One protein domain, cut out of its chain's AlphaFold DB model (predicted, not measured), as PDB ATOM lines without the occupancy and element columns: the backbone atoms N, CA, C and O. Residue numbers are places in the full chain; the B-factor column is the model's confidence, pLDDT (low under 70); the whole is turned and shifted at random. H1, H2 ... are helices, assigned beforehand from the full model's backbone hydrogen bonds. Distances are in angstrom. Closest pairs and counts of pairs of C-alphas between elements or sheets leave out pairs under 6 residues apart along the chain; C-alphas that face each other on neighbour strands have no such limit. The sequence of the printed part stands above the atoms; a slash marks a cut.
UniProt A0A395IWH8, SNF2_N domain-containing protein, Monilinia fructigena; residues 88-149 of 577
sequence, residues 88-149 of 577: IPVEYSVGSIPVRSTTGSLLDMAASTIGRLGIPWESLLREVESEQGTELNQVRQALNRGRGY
ATOM      1  N   ILE A  88     309.712 362.741 312.001       89.69
ATOM      2  CA  ILE A  88     308.513 362.782 311.157       89.69
ATOM      3  C   ILE A  88     308.822 362.013 309.866       89.69
ATOM      4  O   ILE A  88     309.792 362.365 309.186       89.69
ATOM      5  N   PRO A  89     308.023 360.995 309.493       87.38
ATOM      6  CA  PRO A  89     308.224 360.294 308.231       87.38
ATOM      7  C   PRO A  89     308.135 361.264 307.050       87.38
ATOM      8  O   PRO A  89     307.325 362.192 307.061       87.38
ATOM      9  N   VAL A  90     308.941 361.035 306.010       83.75
ATOM     10  CA  VAL A  90     309.045 361.935 304.845       83.75
ATOM     11  C   VAL A  90     307.675 362.202 304.211       83.75
ATOM     12  O   VAL A  90     307.359 363.342 303.881       83.75
ATOM     13  N   GLU A  91     306.832 361.176 304.139       81.94
ATOM     14  CA  GLU A  91     305.458 361.223 303.619       81.94
ATOM     15  C   GLU A  91     304.572 362.247 304.347       81.94
ATOM     16  O   GLU A  91     303.764 362.923 303.717       81.94
ATOM     17  N   TYR A  92     304.765 362.409 305.659       83.56
ATOM     18  CA  TYR A  92     304.013 363.346 306.502       83.56
ATOM     19  C   TYR A  92     304.783 364.638 306.790       83.56
ATOM     20  O   TYR A  92     304.294 365.520 307.495       83.56
ATOM     21  N   SER A  93     306.005 364.770 306.264       78.81
ATOM     22  CA  SER A  93     306.827 365.964 306.457       78.81
ATOM     23  C   SER A  93     306.282 367.162 305.672       78.81
ATOM     24  O   SER A  93     306.339 368.302 306.151       78.81
ATOM     25  N   VAL A  94     305.686 366.912 304.503       69.81
ATOM     26  CA  VAL A  94     305.069 367.928 303.643       69.81
ATOM     27  C   VAL A  94     303.763 368.396 304.294       69.81
ATOM     28  O   VAL A  94     302.831 367.620 304.461       69.81
ATOM     29  N   GLY A  95     303.707 369.664 304.713       67.12
ATOM     30  CA  GLY A  95     302.564 370.218 305.459       67.12
ATOM     31  C   GLY A  95     302.657 370.086 306.987       67.12
ATOM     32  O   GLY A  95     301.793 370.598 307.692       67.12
ATOM     33  N   SER A  96     303.732 369.490 307.520       70.44
ATOM     34  CA  SER A  96     303.998 369.436 308.973       70.44
ATOM     35  C   SER A  96     304.397 370.784 309.590       70.44
ATOM     36  O   SER A  96     304.507 370.903 310.810       70.44
ATOM     37  N   ILE A  97     304.664 371.802 308.765       78.06
ATOM     38  CA  ILE A  97     305.014 373.141 309.242       78.06
ATOM     39  C   ILE A  97     303.745 373.776 309.828       78.06
ATOM     40  O   ILE A  97     302.784 373.990 309.086       78.06
ATOM     41  N   PRO A  98     303.712 374.093 311.134       73.75
ATOM     42  CA  PRO A  98     302.515 374.634 311.755       73.75
ATOM     43  C   PRO A  98     302.222 376.037 311.216       73.75
ATOM     44  O   PRO A  98     303.031 376.954 311.367       73.75
ATOM     45  N   VAL A  99     301.039 376.216 310.625       78.94
ATOM     46  CA  VAL A  99     300.528 377.533 310.229       78.94
ATOM     47  C   VAL A  99     299.885 378.177 311.454       78.94
ATOM     48  O   VAL A  99     298.927 377.648 312.017       78.94
ATOM     49  N   ARG A 100     300.435 379.306 311.904       79.25
ATOM     50  CA  ARG A 100     299.933 380.051 313.066       79.25
ATOM     51  C   ARG A 100     299.015 381.178 312.596       79.25
ATOM     52  O   ARG A 100     299.291 381.806 311.581       79.25
ATOM     53  N   SER A 101     297.949 381.451 313.348       83.31
ATOM     54  CA  SER A 101     297.017 382.553 313.057       83.31
ATOM     55  C   SER A 101     297.637 383.937 313.279       83.31
ATOM     56  O   SER A 101     297.212 384.913 312.670       83.31
ATOM     57  N   THR A 102     298.647 384.022 314.146       86.31
ATOM     58  CA  THR A 102     299.413 385.234 314.456       86.31
ATOM     59  C   THR A 102     300.907 384.912 314.494       86.31
ATOM     60  O   THR A 102     301.307 383.751 314.640       86.31
ATOM     61  N   THR A 103     301.753 385.932 314.345       84.50
ATOM     62  CA  THR A 103     303.208 385.795 314.481       84.50
ATOM     63  C   THR A 103     303.563 385.386 315.911       84.50
ATOM     64  O   THR A 103     303.379 386.147 316.858       84.50
ATOM     65  N   GLY A 104     304.055 384.155 316.079       84.19
ATOM     66  CA  GLY A 104     304.491 383.657 317.386       84.19
ATOM     67  C   GLY A 104     305.817 384.274 317.836       84.19
ATOM     68  O   GLY A 104     306.566 384.817 317.024       84.19
ATOM     69  N   SER A 105     306.135 384.148 319.126       92.06
ATOM     70  CA  SER A 105     307.426 384.591 319.662       92.06
ATOM     71  C   SER A 105     308.591 383.813 319.031       92.06
ATOM     72  O   SER A 105     308.432 382.653 318.630       92.06
ATOM     73  N   LEU A 106     309.780 384.426 318.962       93.06
ATOM     74  CA  LEU A 106     310.983 383.745 318.467       93.06
ATOM     75  C   LEU A 106     311.292 382.482 319.288       93.06
ATOM     76  O   LEU A 106     311.640 381.456 318.710       93.06
ATOM     77  N   LEU A 107     311.085 382.539 320.608       92.25
ATOM     78  CA  LEU A 107     311.261 381.410 321.522       92.25
ATOM     79  C   LEU A 107     310.352 380.230 321.142       92.25
ATOM     80  O   LEU A 107     310.834 379.111 320.977       92.25
ATOM     81  N   ASP A 108     309.059 380.476 320.926       90.69
ATOM     82  CA  ASP A 108     308.094 379.424 320.579       90.69
ATOM     83  C   ASP A 108     308.273 378.918 319.139       90.69
ATOM     84  O   ASP A 108     307.963 377.767 318.823       90.69
ATOM     85  N   MET A 109     308.734 379.772 318.217       90.50
ATOM     86  CA  MET A 109     309.101 379.361 316.852       90.50
ATOM     87  C   MET A 109     310.327 378.447 316.855       90.50
ATOM     88  O   MET A 109     310.308 377.398 316.207       90.50
ATOM     89  N   ALA A 110     311.363 378.810 317.615       92.12
ATOM     90  CA  ALA A 110     312.570 378.009 317.761       92.12
ATOM     91  C   ALA A 110     312.254 376.669 318.436       92.12
ATOM     92  O   ALA A 110     312.575 375.622 317.876       92.12
ATOM     93  N   ALA A 111     311.533 376.686 319.561       92.19
ATOM     94  CA  ALA A 111     311.133 375.477 320.276       92.19
ATOM     95  C   ALA A 111     310.317 374.516 319.397       92.19
ATOM     96  O   ALA A 111     310.627 373.329 319.323       92.19
ATOM     97  N   SER A 112     309.329 375.034 318.660       90.00
ATOM     98  CA  SER A 112     308.535 374.236 317.718       90.00
ATOM     99  C   SER A 112     309.371 373.663 316.572       90.00
ATOM    100  O   SER A 112     309.076 372.571 316.086       90.00
ATOM    101  N   THR A 113     310.397 374.383 316.117       89.94
ATOM    102  CA  THR A 113     311.272 373.917 315.033       89.94
ATOM    103  C   THR A 113     312.198 372.811 315.527       89.94
ATOM    104  O   THR A 113     312.335 371.793 314.851       89.94
ATOM    105  N   ILE A 114     312.759 372.973 316.728       91.19
ATOM    106  CA  ILE A 114     313.584 371.968 317.407       91.19
ATOM    107  C   ILE A 114     312.793 370.674 317.610       91.19
ATOM    108  O   ILE A 114     313.267 369.608 317.218       91.19
ATOM    109  N   GLY A 115     311.571 370.762 318.146       89.56
ATOM    110  CA  GLY A 115     310.716 369.592 318.347       89.56
ATOM    111  C   GLY A 115     310.340 368.895 317.039       89.56
ATOM    112  O   GLY A 115     310.394 367.672 316.967       89.56
ATOM    113  N   ARG A 116     310.018 369.652 315.983       88.25
ATOM    114  CA  ARG A 116     309.675 369.104 314.658       88.25
ATOM    115  C   ARG A 116     310.842 368.369 313.994       88.25
ATOM    116  O   ARG A 116     310.621 367.361 313.333       88.25
ATOM    117  N   LEU A 117     312.062 368.881 314.152       87.06
ATOM    118  CA  LEU A 117     313.279 368.255 313.624       87.06
ATOM    119  C   LEU A 117     313.809 367.125 314.523       87.06
ATOM    120  O   LEU A 117     314.734 366.423 314.124       87.06
ATOM    121  N   GLY A 118     313.243 366.954 315.720       85.44
ATOM    122  CA  GLY A 118     313.675 365.948 316.686       85.44
ATOM    123  C   GLY A 118     315.097 366.160 317.211       85.44
ATOM    124  O   GLY A 118     315.811 365.196 317.484       85.44
ATOM    125  N   ILE A 119     315.533 367.421 317.314       87.44
ATOM    126  CA  ILE A 119     316.890 367.767 317.762       87.44
ATOM    127  C   ILE A 119     317.024 367.464 319.268       87.44
ATOM    128  O   ILE A 119     316.150 367.877 320.040       87.44
ATOM    129  N   PRO A 120     318.111 366.798 319.712       87.94
ATOM    130  CA  PRO A 120     318.342 366.455 321.115       87.94
ATOM    131  C   PRO A 120     318.696 367.697 321.943       87.94
ATOM    132  O   PRO A 120     319.858 368.011 322.182       87.94
ATOM    133  N   TRP A 121     317.681 368.433 322.380       89.12
ATOM    134  CA  TRP A 121     317.872 369.676 323.129       89.12
ATOM    135  C   TRP A 121     318.151 369.453 324.619       89.12
ATOM    136  O   TRP A 121     318.728 370.329 325.251       89.12
ATOM    137  N   GLU A 122     317.750 368.315 325.197       87.94
ATOM    138  CA  GLU A 122     317.885 368.061 326.641       87.94
ATOM    139  C   GLU A 122     319.350 368.029 327.099       87.94
ATOM    140  O   GLU A 122     319.665 368.576 328.155       87.94
ATOM    141  N   SER A 123     320.240 367.402 326.321       86.38
ATOM    142  CA  SER A 123     321.673 367.337 326.634       86.38
ATOM    143  C   SER A 123     322.332 368.706 326.491       86.38
ATOM    144  O   SER A 123     322.971 369.175 327.426       86.38
ATOM    145  N   LEU A 124     322.079 369.387 325.370       87.75
ATOM    146  CA  LEU A 124     322.620 370.720 325.088       87.75
ATOM    147  C   LEU A 124     322.157 371.753 326.122       87.75
ATOM    148  O   LEU A 124     322.937 372.588 326.564       87.75
ATOM    149  N   LEU A 125     320.890 371.692 326.542       89.94
ATOM    150  CA  LEU A 125     320.367 372.601 327.558       89.94
ATOM    151  C   LEU A 125     321.066 372.392 328.906       89.94
ATOM    152  O   LEU A 125     321.387 373.374 329.564       89.94
ATOM    153  N   ARG A 126     321.330 371.140 329.301       87.81
ATOM    154  CA  ARG A 126     322.060 370.836 330.543       87.81
ATOM    155  C   ARG A 126     323.501 371.330 330.501       87.81
ATOM    156  O   ARG A 126     323.984 371.826 331.513       87.81
ATOM    157  N   GLU A 127     324.166 371.213 329.353       87.88
ATOM    158  CA  GLU A 127     325.515 371.753 329.159       87.88
ATOM    159  C   GLU A 127     325.504 373.271 329.377       87.88
ATOM    160  O   GLU A 127     326.191 373.764 330.270       87.88
ATOM    161  N   VAL A 128     324.612 373.989 328.687       89.25
ATOM    162  CA  VAL A 128     324.468 375.450 328.820       89.25
ATOM    163  C   VAL A 128     324.091 375.872 330.246       89.25
ATOM    164  O   VAL A 128     324.651 376.832 330.771       89.25
ATOM    165  N   GLU A 129     323.166 375.163 330.900       91.25
ATOM    166  CA  GLU A 129     322.775 375.437 332.291       91.25
ATOM    167  C   GLU A 129     323.948 375.240 333.262       91.25
ATOM    168  O   GLU A 129     324.083 376.003 334.219       91.25
ATOM    169  N   SER A 130     324.820 374.258 333.011       89.25
ATOM    170  CA  SER A 130     325.995 374.015 333.852       89.25
ATOM    171  C   SER A 130     327.108 375.045 333.635       89.25
ATOM    172  O   SER A 130     327.737 375.459 334.605       89.25
ATOM    173  N   GLU A 131     327.302 375.524 332.402       90.50
ATOM    174  CA  GLU A 131     328.250 376.599 332.079       90.50
ATOM    175  C   GLU A 131     327.818 377.961 332.639       90.50
ATOM    176  O   GLU A 131     328.645 378.716 333.150       90.50
ATOM    177  N   GLN A 132     326.525 378.289 332.549       87.25
ATOM    178  CA  GLN A 132     325.995 379.586 332.991       87.25
ATOM    179  C   GLN A 132     325.636 379.619 334.481       87.25
ATOM    180  O   GLN A 132     325.460 380.699 335.045       87.25
ATOM    181  N   GLY A 133     325.506 378.456 335.127       82.06
ATOM    182  CA  GLY A 133     325.126 378.344 336.536       82.06
ATOM    183  C   GLY A 133     323.693 378.802 336.840       82.06
ATOM    184  O   GLY A 133     323.367 379.059 337.999       82.06
ATOM    185  N   THR A 134     322.834 378.926 335.823       87.31
ATOM    186  CA  THR A 134     321.438 379.371 335.954       87.31
ATOM    187  C   THR A 134     320.483 378.436 335.223       87.31
ATOM    188  O   THR A 134     320.696 378.123 334.054       87.31
ATOM    189  N   GLU A 135     319.389 378.046 335.880       85.12
ATOM    190  CA  GLU A 135     318.350 377.214 335.266       85.12
ATOM    191  C   GLU A 135     317.497 378.002 334.262       85.12
ATOM    192  O   GLU A 135     316.838 378.991 334.604       85.12
ATOM    193  N   LEU A 136     317.414 377.513 333.024       87.94
ATOM    194  CA  LEU A 136     316.671 378.162 331.943       87.94
ATOM    195  C   LEU A 136     315.224 377.648 331.884       87.94
ATOM    196  O   LEU A 136     314.743 377.134 330.870       87.94
ATOM    197  N   ASN A 137     314.488 377.821 332.987       88.38
ATOM    198  CA  ASN A 137     313.144 377.257 333.166       88.38
ATOM    199  C   ASN A 137     312.128 377.714 332.102       88.38
ATOM    200  O   ASN A 137     311.305 376.914 331.652       88.38
ATOM    201  N   GLN A 138     312.206 378.964 331.636       89.69
ATOM    202  CA  GLN A 138     311.342 379.465 330.556       89.69
ATOM    203  C   GLN A 138     311.601 378.743 329.225       89.69
ATOM    204  O   GLN A 138     310.658 378.362 328.531       89.69
ATOM    205  N   VAL A 139     312.872 378.497 328.897       90.12
ATOM    206  CA  VAL A 139     313.279 377.778 327.682       90.12
ATOM    207  C   VAL A 139     312.839 376.320 327.761       90.12
ATOM    208  O   VAL A 139     312.241 375.802 326.820       90.12
ATOM    209  N   ARG A 140     313.030 375.673 328.916       90.56
ATOM    210  CA  ARG A 140     312.576 374.298 329.163       90.56
ATOM    211  C   ARG A 140     311.058 374.155 329.022       90.56
ATOM    212  O   ARG A 140     310.578 373.169 328.463       90.56
ATOM    213  N   GLN A 141     310.284 375.126 329.504       91.19
ATOM    214  CA  GLN A 141     308.830 375.135 329.321       91.19
ATOM    215  C   GLN A 141     308.444 375.330 327.850       91.19
ATOM    216  O   GLN A 141     307.575 374.609 327.361       91.19
ATOM    217  N   ALA A 142     309.100 376.245 327.134       92.00
ATOM    218  CA  ALA A 142     308.858 376.455 325.708       92.00
ATOM    219  C   ALA A 142     309.171 375.196 324.883       92.00
ATOM    220  O   ALA A 142     308.359 374.792 324.056       92.00
ATOM    221  N   LEU A 143     310.288 374.514 325.160       91.06
ATOM    222  CA  LEU A 143     310.680 373.264 324.497       91.06
ATOM    223  C   LEU A 143     309.703 372.115 324.779       91.06
ATOM    224  O   LEU A 143     309.344 371.375 323.866       91.06
ATOM    225  N   ASN A 144     309.194 372.007 326.009       89.38
ATOM    226  CA  ASN A 144     308.157 371.025 326.337       89.38
ATOM    227  C   ASN A 144     306.812 371.316 325.651       89.38
ATOM    228  O   ASN A 144     306.118 370.381 325.261       89.38
ATOM    229  N   ARG A 145     306.445 372.590 325.471       88.31
ATOM    230  CA  ARG A 145     305.248 372.982 324.702       88.31
ATOM    231  C   ARG A 145     305.443 372.771 323.199       88.31
ATOM    232  O   ARG A 145     304.508 372.386 322.507       88.31
ATOM    233  N   GLY A 146     306.659 372.997 322.705       87.62
ATOM    234  CA  GLY A 146     307.058 372.870 321.304       87.62
ATOM    235  C   GLY A 146     307.380 371.446 320.847       87.62
ATOM    236  O   GLY A 146     308.079 371.296 319.847       87.62
ATOM    237  N   ARG A 147     306.909 370.406 321.553       89.56
ATOM    238  CA  ARG A 147     307.135 369.001 321.176       89.56
ATOM    239  C   ARG A 147     306.671 368.727 319.746       89.56
ATOM    240  O   ARG A 147     305.613 369.192 319.320       89.56
ATOM    241  N   GLY A 148     307.472 367.952 319.018       89.94
ATOM    242  CA  GLY A 148     307.181 367.591 317.637       89.94
ATOM    243  C   GLY A 148     305.939 366.715 317.524       89.94
ATOM    244  O   GLY A 148     305.709 365.826 318.345       89.94
ATOM    245  N   TYR A 149     305.147 366.963 316.489       92.00
ATOM    246  CA  TYR A 149     304.005 366.139 316.117       92.00
ATOM    247  C   TYR A 149     303.750 366.251 314.611       92.00
ATOM    248  O   TYR A 149     304.229 367.181 313.960       92.00
TER     249      TYR A 149
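This is residues 88 to 149 of the 577 residues of the protein "SNF2_N domain-containing protein" of Monilinia fructigena (UniProt A0A395IWH8). What shape do the coordinates make? A pair of helices, H2 and H4, packed together at a steep angle, makes the core of a loose, thin model; H3 reaches out at one end, with H4 running back from it, and the short H1 lies at the other end, beyond a long loop. What is it built of? The printed part has 62 residues with four named helices, H1, H2, H3 and H4 in that order, and no named strand: all helix. How large is it? It is loose, with a radius of gyration of the C-alphas of 13.2 A, and only just flat, with spans of 41 by 27 by 13 A.

Where does the first helix begin? H1, residues 90 to 93, begins with C-alpha 90 at (309.045, 361.935, 304.845). Which helices follow? H2 is residues 106 to 117, 16.4 A long, and H3 is residues 121 to 132, 16.2 A long. H4, residues 137 to 145, is 12.3 A long and ends with C-alpha 145 at (305.248, 372.982, 324.702).

What does H1 touch? H1 touches no helix. How does H2 stand to the others? H2 touches H4, the same way at a steep tilt of 49 degrees; their closest C-alphas, of Ala 111 and Leu 143, are 4.8 A apart. H2 and H3 are close but not clearly touching, with C-alphas 114 and 121 closest at 7.5 A. H3 and H4 are near each other. What do the backbones show? Every O i to N i+4 pair is within hydrogen-bond range in H2, H3 and H4; H1 is too short for such a pair.

Which links are long? H1 to H2 is a long link of 12 residues, while H2 to H3 and H3 to H4 are tight; residues 101 to 106, of which 106 belongs to H2, stand free. Is there a cut or low confidence? The printed part has no cut, and residues 94 to 95 have pLDDT under 70.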